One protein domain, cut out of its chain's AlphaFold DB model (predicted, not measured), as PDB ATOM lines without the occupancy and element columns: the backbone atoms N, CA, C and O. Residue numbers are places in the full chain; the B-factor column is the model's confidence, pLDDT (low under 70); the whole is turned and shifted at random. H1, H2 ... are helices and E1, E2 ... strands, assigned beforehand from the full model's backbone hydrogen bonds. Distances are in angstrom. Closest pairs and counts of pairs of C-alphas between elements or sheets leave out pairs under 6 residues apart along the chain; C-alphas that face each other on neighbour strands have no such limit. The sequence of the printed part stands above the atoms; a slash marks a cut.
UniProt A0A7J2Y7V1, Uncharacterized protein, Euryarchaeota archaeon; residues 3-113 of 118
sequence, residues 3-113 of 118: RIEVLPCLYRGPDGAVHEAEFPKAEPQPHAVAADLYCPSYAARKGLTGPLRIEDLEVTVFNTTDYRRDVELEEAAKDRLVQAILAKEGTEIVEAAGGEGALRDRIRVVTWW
ATOM      1  N   ARG A   3     101.576 167.496 125.831       92.69
ATOM      2  CA  ARG A   3     102.961 167.181 126.165       92.69
ATOM      3  C   ARG A   3     103.212 165.729 125.806       92.69
ATOM      4  O   ARG A   3     102.485 164.860 126.276       92.69
ATOM      5  N   ILE A   4     104.248 165.496 125.012       93.44
ATOM      6  CA  ILE A   4     104.732 164.160 124.677       93.44
ATOM      7  C   ILE A   4     106.006 163.928 125.475       93.44
ATOM      8  O   ILE A   4     106.907 164.766 125.484       93.44
ATOM      9  N   GLU A   5     106.058 162.794 126.152       94.88
ATOM     10  CA  GLU A   5     107.190 162.365 126.954       94.88
ATOM     11  C   GLU A   5     107.747 161.090 126.341       94.88
ATOM     12  O   GLU A   5     107.044 160.086 126.223       94.88
ATOM     13  N   VAL A   6     109.011 161.151 125.933       94.31
ATOM     14  CA  VAL A   6     109.749 160.014 125.385       94.31
ATOM     15  C   VAL A   6     110.781 159.558 126.402       94.31
ATOM     16  O   VAL A   6     111.493 160.372 126.995       94.31
ATOM     17  N   LEU A   7     110.853 158.251 126.619       95.12
ATOM     18  CA  LEU A   7     111.831 157.633 127.503       95.12
ATOM     19  C   LEU A   7     112.959 157.006 126.675       95.12
ATOM     20  O   LEU A   7     112.769 156.745 125.482       95.12
ATOM     21  N   PRO A   8     114.129 156.739 127.286       95.00
ATOM     22  CA  PRO A   8     115.147 155.915 126.654       95.00
ATOM     23  C   PRO A   8     114.553 154.585 126.193       95.00
ATOM     24  O   PRO A   8     113.804 153.936 126.931       95.00
ATOM     25  N   CYS A   9     114.889 154.200 124.969       94.56
ATOM     26  CA  CYS A   9     114.510 152.917 124.417       94.56
ATOM     27  C   CYS A   9     115.311 151.806 125.086       94.56
ATOM     28  O   CYS A   9     116.463 152.006 125.468       94.56
ATOM     29  N   LEU A  10     114.718 150.622 125.165       96.50
ATOM     30  CA  LEU A  10     115.394 149.410 125.596       96.50
ATOM     31  C   LEU A  10     115.720 148.548 124.381       96.50
ATOM     32  O   LEU A  10     114.918 148.447 123.455       96.50
ATOM     33  N   TYR A  11     116.881 147.909 124.391       94.50
ATOM     34  CA  TYR A  11     117.252 146.928 123.378       94.50
ATOM     35  C   TYR A  11     118.040 145.788 124.003       94.50
ATOM     36  O   TYR A  11     118.698 145.964 125.033       94.50
ATOM     37  N   ARG A  12     117.981 144.612 123.378       93.81
ATOM     38  CA  ARG A  12     118.810 143.478 123.778       93.81
ATOM     39  C   ARG A  12     120.093 143.470 122.959       93.81
ATOM     40  O   ARG A  12     120.055 143.438 121.731       93.81
ATOM     41  N   GLY A  13     121.224 143.538 123.653       89.94
ATOM     42  CA  GLY A  13     122.545 143.504 123.044       89.94
ATOM     43  C   GLY A  13     122.920 142.104 122.543       89.94
ATOM     44  O   GLY A  13     122.265 141.116 122.887       89.94
ATOM     45  N   PRO A  14     124.012 141.980 121.765       86.56
ATOM     46  CA  PRO A  14     124.531 140.684 121.310       86.56
ATOM     47  C   PRO A  14     124.956 139.749 122.453       86.56
ATOM     48  O   PRO A  14     125.033 138.538 122.273       86.56
ATOM     49  N   ASP A  15     125.240 140.315 123.624       90.31
ATOM     50  CA  ASP A  15     125.555 139.617 124.871       90.31
ATOM     51  C   ASP A  15     124.308 139.092 125.607       90.31
ATOM     52  O   ASP A  15     124.427 138.442 126.645       90.31
ATOM     53  N   GLY A  16     123.110 139.365 125.082       88.56
ATOM     54  CA  GLY A  16     121.833 139.013 125.694       88.56
ATOM     55  C   GLY A  16     121.396 139.953 126.820       88.56
ATOM     56  O   GLY A  16     120.293 139.775 127.347       88.56
ATOM     57  N   ALA A  17     122.214 140.950 127.174       93.06
ATOM     58  CA  ALA A  17     121.898 141.928 128.205       93.06
ATOM     59  C   ALA A  17     120.968 143.028 127.672       93.06
ATOM     60  O   ALA A  17     120.918 143.303 126.472       93.06
ATOM     61  N   VAL A  18     120.214 143.647 128.581       94.62
ATOM     62  CA  VAL A  18     119.329 144.774 128.265       94.62
ATOM     63  C   VAL A  18     120.106 146.074 128.411       94.62
ATOM     64  O   VAL A  18     120.725 146.320 129.445       94.62
ATOM     65  N   HIS A  19     120.036 146.911 127.383       94.62
ATOM     66  CA  HIS A  19     120.732 148.188 127.297       94.62
ATOM     67  C   HIS A  19     119.755 149.318 126.975       94.62
ATOM     68  O   HIS A  19     118.644 149.084 126.495       94.62
ATOM     69  N   GLU A  20     120.190 150.554 127.222       94.75
ATOM     70  CA  GLU A  20     119.425 151.764 126.918       94.75
ATOM     71  C   GLU A  20     119.978 152.485 125.689       94.75
ATOM     72  O   GLU A  20     121.192 152.567 125.488       94.75
ATOM     73  N   ALA A  21     119.079 153.049 124.889       92.00
ATOM     74  CA  ALA A  21     119.404 153.915 123.765       92.00
ATOM     75  C   ALA A  21     118.546 155.185 123.803       92.00
ATOM     76  O   ALA A  21     117.436 155.193 124.335       92.00
ATOM     77  N   GLU A  22     119.049 156.274 123.222       90.50
ATOM     78  CA  GLU A  22     118.237 157.478 123.041       90.50
ATOM     79  C   GLU A  22     117.054 157.206 122.104       90.50
ATOM     80  O   GLU A  22     117.158 156.423 121.156       90.50
ATOM     81  N   PHE A  23     115.942 157.906 122.339       86.62
ATOM     82  CA  PHE A  23     114.812 157.883 121.419       86.62
ATOM     83  C   PHE A  23     115.242 158.448 120.048       86.62
ATOM     84  O   PHE A  23     115.820 159.543 120.003       86.62
ATOM     85  N   PRO A  24     114.976 157.752 118.925       83.62
ATOM     86  CA  PRO A  24     115.370 158.221 117.600       83.62
ATOM     87  C   PRO A  24     114.804 159.613 117.280       83.62
ATOM     88  O   PRO A  24     113.598 159.836 117.322       83.62
ATOM     89  N   LYS A  25     115.675 160.570 116.930       77.38
ATOM     90  CA  LYS A  25     115.276 161.955 116.582       77.38
ATOM     91  C   LYS A  25     114.656 162.086 115.185       77.38
ATOM     92  O   LYS A  25     114.076 163.118 114.866       77.38
ATOM     93  N   ALA A  26     114.825 161.067 114.353       72.31
ATOM     94  CA  ALA A  26     114.263 160.942 113.018       72.31
ATOM     95  C   ALA A  26     113.802 159.495 112.828       72.31
ATOM     96  O   ALA A  26     114.231 158.627 113.589       72.31
ATOM     97  N   GLU A  27     112.971 159.237 111.815       67.06
ATOM     98  CA  GLU A  27     112.577 157.875 111.447       67.06
ATOM     99  C   GLU A  27     113.835 157.017 111.222       67.06
ATOM    100  O   GLU A  27     114.595 157.272 110.279       67.06
ATOM    101  N   PRO A  28     114.118 156.037 112.102       64.75
ATOM    102  CA  PRO A  28     115.321 155.236 111.971       64.75
ATOM    103  C   PRO A  28     115.169 154.329 110.755       64.75
ATOM    104  O   PRO A  28     114.160 153.638 110.610       64.75
ATOM    105  N   GLN A  29     116.177 154.311 109.881       66.81
ATOM    106  CA  GLN A  29     116.186 153.376 108.761       66.81
ATOM    107  C   GLN A  29     116.211 151.937 109.314       66.81
ATOM    108  O   GLN A  29     117.071 151.651 110.152       66.81
ATOM    109  N   PRO A  30     115.350 151.019 108.837       60.28
ATOM    110  CA  PRO A  30     115.264 149.640 109.344       60.28
ATOM    111  C   PRO A  30     116.596 148.881 109.326       60.28
ATOM    112  O   PRO A  30     116.829 147.996 110.138       60.28
ATOM    113  N   HIS A  31     117.476 149.230 108.384       62.81
ATOM    114  CA  HIS A  31     118.796 148.618 108.213       62.81
ATOM    115  C   HIS A  31     119.905 149.305 109.022       62.81
ATOM    116  O   HIS A  31     121.032 148.819 109.047       62.81
ATOM    117  N   ALA A  32     119.615 150.453 109.638       64.38
ATOM    118  CA  ALA A  32     120.577 151.225 110.420       64.38
ATOM    119  C   ALA A  32     120.451 150.978 111.931       64.38
ATOM    120  O   ALA A  32     121.358 151.338 112.680       64.38
ATOM    121  N   VAL A  33     119.351 150.373 112.391       68.31
ATOM    122  CA  VAL A  33     119.198 149.949 113.787       68.31
ATOM    123  C   VAL A  33     119.896 148.607 114.001       68.31
ATOM    124  O   VAL A  33     119.565 147.611 113.369       68.31
ATOM    125  N   ALA A  34     120.887 148.593 114.894       74.94
ATOM    126  CA  ALA A  34     121.692 147.407 115.201       74.94
ATOM    127  C   ALA A  34     120.941 146.345 116.030       74.94
ATOM    128  O   ALA A  34     121.427 145.225 116.171       74.94
ATOM    129  N   ALA A  35     119.789 146.708 116.599       87.19
ATOM    130  CA  ALA A  35     118.917 145.858 117.399       87.19
ATOM    131  C   ALA A  35     117.488 146.422 117.386       87.19
ATOM    132  O   ALA A  35     117.284 147.597 117.070       87.19
ATOM    133  N   ASP A  36     116.511 145.599 117.761       91.00
ATOM    134  CA  ASP A  36     115.129 146.041 117.940       91.00
ATOM    135  C   ASP A  36     115.038 146.996 119.141       91.00
ATOM    136  O   ASP A  36     115.429 146.642 120.257       91.00
ATOM    137  N   LEU A  37     114.537 148.212 118.914       92.75
ATOM    138  CA  LEU A  37     114.416 149.231 119.959       92.75
ATOM    139  C   LEU A  37     112.978 149.303 120.463       92.75
ATOM    140  O   LEU A  37     112.077 149.635 119.701       92.75
ATOM    141  N   TYR A  38     112.778 149.064 121.754       95.50
ATOM    142  CA  TYR A  38     111.503 149.198 122.450       95.50
ATOM    143  C   TYR A  38     111.455 150.563 123.122       95.50
ATOM    144  O   TYR A  38     112.067 150.765 124.169       95.50
ATOM    145  N   CYS A  39     110.761 151.511 122.508       94.81
ATOM    146  CA  CYS A  39     110.779 152.916 122.892       94.81
ATOM    147  C   CYS A  39     109.468 153.314 123.582       94.81
ATOM    148  O   CYS A  39     108.452 153.484 122.902       94.81
ATOM    149  N   PRO A  40     109.455 153.467 124.917       97.50
ATOM    150  CA  PRO A  40     108.255 153.846 125.635       97.50
ATOM    151  C   PRO A  40     108.011 155.356 125.551       97.50
ATOM    152  O   PRO A  40     108.931 156.170 125.674       97.50
ATOM    153  N   SER A  41     106.750 155.739 125.381       96.75
ATOM    154  CA  SER A  41     106.313 157.130 125.375       96.75
ATOM    155  C   SER A  41     104.875 157.276 125.867       96.75
ATOM    156  O   SER A  41     104.084 156.330 125.830       96.75
ATOM    157  N   TYR A  42     104.528 158.470 126.340       96.81
ATOM    158  CA  TYR A  42     103.140 158.819 126.627       96.81
ATOM    159  C   TYR A  42     102.826 160.267 126.268       96.81
ATOM    160  O   TYR A  42     103.701 161.138 126.271       96.81
ATOM    161  N   ALA A  43     101.551 160.521 125.988       95.44
ATOM    162  CA  ALA A  43     101.012 161.856 125.795       95.44
ATOM    163  C   ALA A  43     100.107 162.236 126.968       95.44
ATOM    164  O   ALA A  43      99.207 161.491 127.368       95.44
ATOM    165  N   ALA A  44     100.325 163.437 127.496       93.56
ATOM    166  CA  ALA A  44      99.476 164.047 128.502       93.56
ATOM    167  C   ALA A  44      98.896 165.361 127.971       93.56
ATOM    168  O   ALA A  44      99.619 166.245 127.498       93.56
ATOM    169  N   ARG A  45      97.578 165.522 128.081       92.81
ATOM    170  CA  ARG A  45      96.855 166.684 127.566       92.81
ATOM    171  C   ARG A  45      96.105 167.406 128.670       92.81
ATOM    172  O   ARG A  45      95.369 166.815 129.456       92.81
ATOM    173  N   LYS A  46      96.268 168.729 128.713       88.62
ATOM    174  CA  LYS A  46      95.497 169.632 129.573       88.62
ATOM    175  C   LYS A  46      94.471 170.384 128.733       88.62
ATOM    176  O   LYS A  46      94.846 171.162 127.843       88.62
ATOM    177  N   GLY A  47      93.194 170.128 129.013       82.19
ATOM    178  CA  GLY A  47      92.060 170.858 128.443       82.19
ATOM    179  C   GLY A  47      91.909 172.269 129.024       82.19
ATOM    180  O   GLY A  47      92.619 172.650 129.951       82.19
ATOM    181  N   LEU A  48      90.968 173.047 128.481       80.88
ATOM    182  CA  LEU A  48      90.691 174.425 128.924       80.88
ATOM    183  C   LEU A  48      90.102 174.493 130.344       80.88
ATOM    184  O   LEU A  48      90.401 175.424 131.083       80.88
ATOM    185  N   THR A  49      89.283 173.511 130.728       76.44
ATOM    186  CA  THR A  49      88.517 173.514 131.989       76.44
ATOM    187  C   THR A  49      88.651 172.209 132.784       76.44
ATOM    188  O   THR A  49      87.792 171.890 133.600       76.44
ATOM    189  N   GLY A  50      89.722 171.438 132.569       73.56
ATOM    190  CA  GLY A  50      89.917 170.139 133.221       73.56
ATOM    191  C   GLY A  50      91.353 169.879 133.684       73.56
ATOM    192  O   GLY A  50      92.276 170.585 133.259       73.56
ATOM    193  N   PRO A  51      91.551 168.866 134.549       82.19
ATOM    194  CA  PRO A  51      92.880 168.431 134.960       82.19
ATOM    195  C   PRO A  51      93.663 167.857 133.771       82.19
ATOM    196  O   PRO A  51      93.093 167.553 132.719       82.19
ATOM    197  N   LEU A  52      94.980 167.724 133.941       89.06
ATOM    198  CA  LEU A  52      95.822 166.993 132.996       89.06
ATOM    199  C   LEU A  52      95.326 165.541 132.903       89.06
ATOM    200  O   LEU A  52      94.970 164.947 133.918       89.06
ATOM    201  N   ARG A  53      95.290 164.980 131.696       91.44
ATOM    202  CA  ARG A  53      94.904 163.588 131.451       91.44
ATOM    203  C   ARG A  53      95.967 162.893 130.625       91.44
ATOM    204  O   ARG A  53      96.495 163.488 129.693       91.44
ATOM    205  N   ILE A  54      96.235 161.638 130.956       94.19
ATOM    206  CA  ILE A  54      97.082 160.755 130.152       94.19
ATOM    207  C   ILE A  54      96.200 160.170 129.047       94.19
ATOM    208  O   ILE A  54      95.224 159.470 129.344       94.19
ATOM    209  N   GLU A  55      96.509 160.483 127.791       91.75
ATOM    210  CA  GLU A  55      95.695 160.102 126.631       91.75
ATOM    211  C   GLU A  55      96.281 158.870 125.940       91.75
ATOM    212  O   GLU A  55      95.640 157.815 125.938       91.75
ATOM    213  N   ASP A  56      97.526 158.970 125.474       93.81
ATOM    214  CA  ASP A  56      98.228 157.897 124.772       93.81
ATOM    215  C   ASP A  56      99.352 157.314 125.622       93.81
ATOM    216  O   ASP A  56     100.128 158.051 126.227       93.81
ATOM    217  N   LEU A  57      99.448 155.986 125.642       97.19
ATOM    218  CA  LEU A  57     100.570 155.248 126.207       97.19
ATOM    219  C   LEU A  57     101.016 154.211 125.184       97.19
ATOM    220  O   LEU A  57     100.208 153.385 124.742       97.19
ATOM    221  N   GLU A  58     102.288 154.246 124.809       96.94
ATOM    222  CA  GLU A  58     102.799 153.398 123.743       96.94
ATOM    223  C   GLU A  58     104.225 152.923 124.018       96.94
ATOM    224  O   GLU A  58     105.063 153.665 124.523       96.94
ATOM    225  N   VAL A  59     104.506 151.680 123.637       97.00
ATOM    226  CA  VAL A  59     105.854 151.191 123.352       97.00
ATOM    227  C   VAL A  59     105.961 151.022 121.842       97.00
ATOM    228  O   VAL A  59     105.398 150.086 121.268       97.00
ATOM    229  N   THR A  60     106.679 151.933 121.196       93.62
ATOM    230  CA  THR A  60     106.972 151.837 119.767       93.62
ATOM    231  C   THR A  60     108.193 150.942 119.585       93.62
ATOM    232  O   THR A  60     109.256 151.215 120.140       93.62
ATOM    233  N   VAL A  61     108.053 149.864 118.820       92.94
ATOM    234  CA  VAL A  61     109.148 148.950 118.491       92.94
ATOM    235  C   VAL A  61     109.705 149.330 117.126       92.94
ATOM    236  O   VAL A  61     109.071 149.045 116.108       92.94
ATOM    237  N   PHE A  62     110.881 149.955 117.093       89.69
ATOM    238  CA  PHE A  62     111.630 150.146 115.849       89.69
ATOM    239  C   PHE A  62     112.380 148.859 115.546       89.69
ATOM    240  O   PHE A  62     113.433 148.589 116.129       89.69
ATOM    241  N   ASN A  63     111.786 148.038 114.683       87.06
ATOM    242  CA  ASN A  63     112.230 146.672 114.486       87.06
ATOM    243  C   ASN A  63     113.195 146.529 113.302       87.06
ATOM    244  O   ASN A  63     113.088 147.213 112.284       87.06
ATOM    245  N   THR A  64     114.114 145.587 113.446       85.75
ATOM    246  CA  THR A  64     115.023 145.105 112.409       85.75
ATOM    247  C   THR A  64     114.296 144.159 111.447       85.75
ATOM    248  O   THR A  64     113.163 143.731 111.690       85.75
ATOM    249  N   THR A  65     114.943 143.794 110.340       79.56
ATOM    250  CA  THR A  65     114.391 142.836 109.364       79.56
ATOM    251  C   THR A  65     114.148 141.447 109.947       79.56
ATOM    252  O   THR A  65     113.184 140.787 109.565       79.56
ATOM    253  N   ASP A  66     114.980 141.024 110.897       81.75
ATOM    254  CA  ASP A  66     114.921 139.700 111.525       81.75
ATOM    255  C   ASP A  66     114.156 139.714 112.855       81.75
ATOM    256  O   ASP A  66     114.323 138.818 113.688       81.75
ATOM    257  N   TYR A  67     113.306 140.728 113.045       86.38
ATOM    258  CA  TYR A  67     112.565 140.959 114.276       86.38
ATOM    259  C   TYR A  67     111.872 139.702 114.789       86.38
ATOM    260  O   TYR A  67     111.026 139.084 114.128       86.38
ATOM    261  N   ARG A  68     112.180 139.386 116.044       86.00
ATOM    262  CA  ARG A  68     111.425 138.443 116.857       86.00
ATOM    263  C   ARG A  68     110.973 139.170 118.103       86.00
ATOM    264  O   ARG A  68     111.776 139.795 118.784       86.00
ATOM    265  N   ARG A  69     109.683 139.051 118.409       90.44
ATOM    266  CA  ARG A  69     109.105 139.665 119.601       90.44
ATOM    267  C   ARG A  69     109.816 139.152 120.854       90.44
ATOM    268  O   ARG A  69     109.694 137.975 121.189       90.44
ATOM    269  N   ASP A  70     110.482 140.058 121.554       94.56
ATOM    270  CA  ASP A  70     110.995 139.865 122.904       94.56
ATOM    271  C   ASP A  70     109.938 140.326 123.916       94.56
ATOM    272  O   ASP A  70     109.699 141.521 124.102       94.56
ATOM    273  N   VAL A  71     109.249 139.358 124.524       95.44
ATOM    274  CA  VAL A  71     108.165 139.621 125.483       95.44
ATOM    275  C   VAL A  71     108.707 140.193 126.792       95.44
ATOM    276  O   VAL A  71     108.060 141.045 127.393       95.44
ATOM    277  N   GLU A  72     109.891 139.766 127.230       96.31
ATOM    278  CA  GLU A  72     110.491 140.269 128.469       96.31
ATOM    279  C   GLU A  72     110.877 141.740 128.322       96.31
ATOM    280  O   GLU A  72     110.611 142.549 129.209       96.31
ATOM    281  N   LEU A  73     111.465 142.096 127.178       96.00
ATOM    282  CA  LEU A  73     111.859 143.468 126.884       96.00
ATOM    283  C   LEU A  73     110.644 144.385 126.686       96.00
ATOM    284  O   LEU A  73     110.665 145.540 127.113       96.00
ATOM    285  N   GLU A  74     109.565 143.861 126.099       96.88
ATOM    286  CA  GLU A  74     108.281 144.558 126.000       96.88
ATOM    287  C   GLU A  74     107.699 144.883 127.382       96.88
ATOM    288  O   GLU A  74     107.322 146.028 127.636       96.88
ATOM    289  N   GLU A  75     107.641 143.900 128.284       97.44
ATOM    290  CA  GLU A  75     107.141 144.112 129.645       97.44
ATOM    291  C   GLU A  75     108.043 145.063 130.435       97.44
ATOM    292  O   GLU A  75     107.532 145.966 131.092       97.44
ATOM    293  N   ALA A  76     109.366 144.962 130.282       97.31
ATOM    294  CA  ALA A  76     110.304 145.906 130.887       97.31
ATOM    295  C   ALA A  76     110.087 147.348 130.390       97.31
ATOM    296  O   ALA A  76     110.149 148.297 131.176       97.31
ATOM    297  N   ALA A  77     109.795 147.536 129.098       97.50
ATOM    298  CA  ALA A  77     109.485 148.850 128.539       97.50
ATOM    299  C   ALA A  77     108.156 149.404 129.080       97.50
ATOM    300  O   ALA A  77     108.078 150.591 129.411       97.50
ATOM    301  N   LYS A  78     107.130 148.552 129.228       98.00
ATOM    302  CA  LYS A  78     105.852 148.920 129.861       98.00
ATOM    303  C   LYS A  78     106.041 149.329 131.315       98.00
ATOM    304  O   LYS A  78     105.578 150.396 131.711       98.00
ATOM    305  N   ASP A  79     106.757 148.518 132.090       97.56
ATOM    306  CA  ASP A  79     107.091 148.801 133.486       97.56
ATOM    307  C   ASP A  79     107.782 150.153 133.625       97.56
ATOM    308  O   ASP A  79     107.380 150.998 134.427       97.56
ATOM    309  N   ARG A  80     108.780 150.405 132.777       96.75
ATOM    310  CA  ARG A  80     109.507 151.671 132.767       96.75
ATOM    311  C   ARG A  80     108.602 152.862 132.461       96.75
ATOM    312  O   ARG A  80     108.751 153.908 133.092       96.75
ATOM    313  N   LEU A  81     107.666 152.713 131.522       97.88
ATOM    314  CA  LEU A  81     106.699 153.758 131.189       97.88
ATOM    315  C   LEU A  81     105.794 154.085 132.378       97.88
ATOM    316  O   LEU A  81     105.628 155.254 132.722       97.88
ATOM    317  N   VAL A  82     105.258 153.055 133.036       97.69
ATOM    318  CA  VAL A  82     104.418 153.216 134.226       97.69
ATOM    319  C   VAL A  82     105.195 153.916 135.338       97.69
ATOM    320  O   VAL A  82     104.738 154.936 135.846       97.69
ATOM    321  N   GLN A  83     106.397 153.442 135.671       96.69
ATOM    322  CA  GLN A  83     107.216 154.041 136.729       96.69
ATOM    323  C   GLN A  83     107.585 155.500 136.428       96.69
ATOM    324  O   GLN A  83     107.558 156.342 137.325       96.69
ATOM    325  N   ALA A  84     107.866 155.837 135.167       96.38
ATOM    326  CA  ALA A  84     108.128 157.217 134.770       96.38
ATOM    327  C   ALA A  84     106.902 158.125 134.945       96.38
ATOM    328  O   ALA A  84     107.049 159.272 135.369       96.38
ATOM    329  N   ILE A  85     105.699 157.623 134.645       96.44
ATOM    330  CA  ILE A  85     104.445 158.344 134.884       96.44
ATOM    331  C   ILE A  85     104.239 158.551 136.387       96.44
ATOM    332  O   ILE A  85     104.005 159.679 136.806       96.44
ATOM    333  N   LEU A  86     104.386 157.503 137.205       95.56
ATOM    334  CA  LEU A  86     104.223 157.593 138.663       95.56
ATOM    335  C   LEU A  86     105.220 158.564 139.313       95.56
ATOM    336  O   LEU A  86     104.880 159.250 140.272       95.56
ATOM    337  N   ALA A  87     106.450 158.625 138.800       95.50
ATOM    338  CA  ALA A  87     107.486 159.515 139.317       95.50
ATOM    339  C   ALA A  87     107.281 160.985 138.914       95.50
ATOM    340  O   ALA A  87     107.785 161.884 139.589       95.50
ATOM    341  N   LYS A  88     106.598 161.234 137.791       94.88
ATOM    342  CA  LYS A  88     106.482 162.565 137.183       94.88
ATOM    343  C   LYS A  88     105.125 163.217 137.404       94.88
ATOM    344  O   LYS A  88     105.063 164.432 137.591       94.88
ATOM    345  N   GLU A  89     104.055 162.439 137.331       93.62
ATOM    346  CA  GLU A  89     102.692 162.934 137.456       93.62
ATOM    347  C   GLU A  89     102.219 162.862 138.908       93.62
ATOM    348  O   GLU A  89     102.563 161.950 139.658       93.62
ATOM    349  N   GLY A  90     101.402 163.837 139.309       88.94
ATOM    350  CA  GLY A  90     100.776 163.837 140.628       88.94
ATOM    351  C   GLY A  90      99.841 162.641 140.815       88.94
ATOM    352  O   GLY A  90      99.243 162.142 139.854       88.94
ATOM    353  N   THR A  91      99.680 162.207 142.065       91.44
ATOM    354  CA  THR A  91      98.797 161.093 142.442       91.44
ATOM    355  C   THR A  91      97.384 161.275 141.885       91.44
ATOM    356  O   THR A  91      96.800 160.322 141.381       91.44
ATOM    357  N   GLU A  92      96.864 162.504 141.862       91.12
ATOM    358  CA  GLU A  92      95.535 162.814 141.334       91.12
ATOM    359  C   GLU A  92      95.383 162.522 139.830       91.12
ATOM    360  O   GLU A  92      94.301 162.151 139.372       91.12
ATOM    361  N   ILE A  93      96.460 162.657 139.049       91.06
ATOM    362  CA  ILE A  93      96.462 162.381 137.603       91.06
ATOM    363  C   ILE A  93      96.488 160.869 137.368       91.06
ATOM    364  O   ILE A  93      95.762 160.360 136.510       91.06
ATOM    365  N   VAL A  94      97.295 160.151 138.153       92.38
ATOM    366  CA  VAL A  94      97.411 158.688 138.105       92.38
ATOM    367  C   VAL A  94      96.092 158.025 138.505       92.38
ATOM    368  O   VAL A  94      95.610 157.133 137.806       92.38
ATOM    369  N   GLU A  95      95.459 158.484 139.585       92.50
ATOM    370  CA  GLU A  95      94.152 157.982 140.022       92.50
ATOM    371  C   GLU A  95      93.059 158.265 138.988       92.50
ATOM    372  O   GLU A  95      92.269 157.376 138.666       92.50
ATOM    373  N   ALA A  96      93.050 159.460 138.387       90.25
ATOM    374  CA  ALA A  96      92.115 159.794 137.313       90.25
ATOM    375  C   ALA A  96      92.297 158.915 136.060       90.25
ATOM    376  O   ALA A  96      91.353 158.742 135.288       90.25
ATOM    377  N   ALA A  97      93.491 158.349 135.857       89.75
ATOM    378  CA  ALA A  97      93.772 157.387 134.796       89.75
ATOM    379  C   ALA A  97      93.381 155.936 135.150       89.75
ATOM    380  O   ALA A  97      93.509 155.062 134.290       89.75
ATOM    381  N   GLY A  98      92.882 155.689 136.368       91.94
ATOM    382  CA  GLY A  98      92.482 154.371 136.873       91.94
ATOM    383  C   GLY A  98      93.544 153.665 137.725       91.94
ATOM    384  O   GLY A  98      93.371 152.494 138.053       91.94
ATOM    385  N   GLY A  99      94.629 154.356 138.085       93.75
ATOM    386  CA  GLY A  99      95.739 153.797 138.856       93.75
ATOM    387  C   GLY A  99      96.772 153.046 138.009       93.75
ATOM    388  O   GLY A  99      96.665 152.947 136.789       93.75
ATOM    389  N   GLU A 100      97.793 152.507 138.680       94.75
ATOM    390  CA  GLU A 100      98.954 151.859 138.054       94.75
ATOM    391  C   GLU A 100      98.578 150.711 137.102       94.75
ATOM    392  O   GLU A 100      99.033 150.674 135.959       94.75
ATOM    393  N   GLY A 101      97.700 149.804 137.545       94.31
ATOM    394  CA  GLY A 101      97.256 148.670 136.728       94.31
ATOM    395  C   GLY A 101      96.546 149.118 135.448       94.31
ATOM    396  O   GLY A 101      96.868 148.640 134.364       94.31
ATOM    397  N   ALA A 102      95.658 150.113 135.550       94.62
ATOM    398  CA  ALA A 102      94.952 150.652 134.391       94.62
ATOM    399  C   ALA A 102      95.895 151.365 133.411       94.62
ATOM    400  O   ALA A 102      95.673 151.310 132.202       94.62
ATOM    401  N   LEU A 103      96.951 152.022 133.909       95.88
ATOM    402  CA  LEU A 103      97.994 152.578 133.047       95.88
ATOM    403  C   LEU A 103      98.684 151.463 132.266       95.88
ATOM    404  O   LEU A 103      98.741 151.559 131.044       95.88
ATOM    405  N   ARG A 104      99.139 150.400 132.945       95.94
ATOM    406  CA  ARG A 104      99.820 149.263 132.303       95.94
ATOM    407  C   ARG A 104      98.956 148.607 131.226       95.94
ATOM    408  O   ARG A 104      99.431 148.411 130.110       95.94
ATOM    409  N   ASP A 105      97.692 148.331 131.536       94.94
ATOM    410  CA  ASP A 105      96.753 147.653 130.629       94.94
ATOM    411  C   ASP A 105      96.422 148.482 129.379       94.94
ATOM    412  O   ASP A 105      96.058 147.939 128.334       94.94
ATOM    413  N   ARG A 106      96.554 149.811 129.465       96.25
ATOM    414  CA  ARG A 106      96.326 150.731 128.344       96.25
ATOM    415  C   ARG A 106      97.536 150.887 127.424       96.25
ATOM    416  O   ARG A 106      97.374 151.476 126.354       96.25
ATOM    417  N   ILE A 107      98.723 150.404 127.806       97.69
ATOM    418  CA  ILE A 107      99.930 150.556 126.985       97.69
ATOM    419  C   ILE A 107      99.788 149.721 125.717       97.69
ATOM    420  O   ILE A 107      99.738 148.490 125.750       97.69
ATOM    421  N   ARG A 108      99.775 150.405 124.575       96.88
ATOM    422  CA  ARG A 108      99.805 149.758 123.266       96.88
ATOM    423  C   ARG A 108     101.241 149.455 122.880       96.88
ATOM    424  O   ARG A 108     102.142 150.233 123.169       96.88
ATOM    425  N   VAL A 109     101.452 148.343 122.190       94.88
ATOM    426  CA  VAL A 109     102.752 148.014 121.602       94.88
ATOM    427  C   VAL A 109     102.589 148.041 120.100       94.88
ATOM    428  O   VAL A 109     101.794 147.282 119.542       94.88
ATOM    429  N   VAL A 110     103.299 148.960 119.459       92.06
ATOM    430  CA  VAL A 110     103.171 149.221 118.027       92.06
ATOM    431  C   VAL A 110     104.505 148.929 117.378       92.06
ATOM    432  O   VAL A 110     105.530 149.472 117.768       92.06
ATOM    433  N   THR A 111     104.505 148.047 116.388       88.31
ATOM    434  CA  THR A 111     105.712 147.715 115.634       88.31
ATOM    435  C   THR A 111     105.798 148.588 114.393       88.31
ATOM    436  O   THR A 111     104.869 148.623 113.585       88.31
ATOM    437  N   TRP A 112     106.924 149.270 114.234       78.75
ATOM    438  CA  TRP A 112     107.199 150.154 113.114       78.75
ATOM    439  C   TRP A 112     108.198 149.473 112.173       78.75
ATOM    440  O   TRP A 112     109.285 149.149 112.637       78.75
ATOM    441  N   TRP A 113     107.821 149.311 110.887       70.00
ATOM    442  CA  TRP A 113     108.564 148.703 109.748       70.00
ATOM    443  C   TRP A 113     108.135 147.319 109.240       70.00
ATOM    444  O   TRP A 113     108.735 146.798 108.296       70.00
TER     445      TRP A 113
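This is residues 3 to 113 of the 118 residues of an uncharacterized protein of Euryarchaeota archaeon (UniProt A0A7J2Y7V1). A long, twisted sheet has the hairpin E4 and E5 in its middle and short E1 and E6 at its edges, with H1 and H3 on one face, making two layers. The small hairpin E2 and E3 lies by one end of this sheet, and H2 by the other. The 111 printed residues hold three named helices and six named strands, in the order E1 E2 E3 E4 E5 H1 H2 H3 E6, class mixed; the large sheet, order E1, E4, E5, E6, is mixed. The whole is compact, radius of gyration of the C-alphas 14.8 A, but elongated, spanning 47 by 25 by 18 A.

E4, residues 37 to 46, is antiparallel to E5, residues 52 to 62, with N 41 and O 58 2.8 A apart. E1, residues 3 to 6, is antiparallel to E4, with N 5 and O 42 at 2.9 A. E6, residues 108 to 112, is parallel to E5, with N 110 and O 59 at 3.0 A. H1, residues 71 to 88, is on this sheet at a height of 9.1 A, over E4 and E5; it only just runs along the strands, at 29 degrees to E4 on the local plane. H3, residues 99 to 106, touches H1 with residues 78 to 86 of H1 alone, at a steep tilt of 41 degrees, opposite ways; the closest C-alphas, of Val 82 and Arg 104, are 6.4 A apart. H2, residues 91 to 96, only grazes the sheet. E5, these helices and E6 form a strand-helix-strand unit, two parallel neighbour strands with helices between. E2, residues 9 to 12, and E3, residues 18 to 21, are an antiparallel hairpin, with N 9 and O 21 at 2.8 A. Every O i to N i+4 pair is within hydrogen-bond range in H1, H2 and H3.

E1 begins at C-alpha 3 (102.961, 167.181, 126.165), and E6 ends at C-alpha 112 (107.199, 150.154, 113.114). From first to last C-alpha E4 measures 29.4 A, E5 28.8 A and H1 25.8 A.

The C-alphas farthest apart, of Asp 15 and Thr 49, are 50.7 A apart. The printed part has no cut. The link E3 to E4 is long, and pLDDT is under 70 at residues 27 to 33.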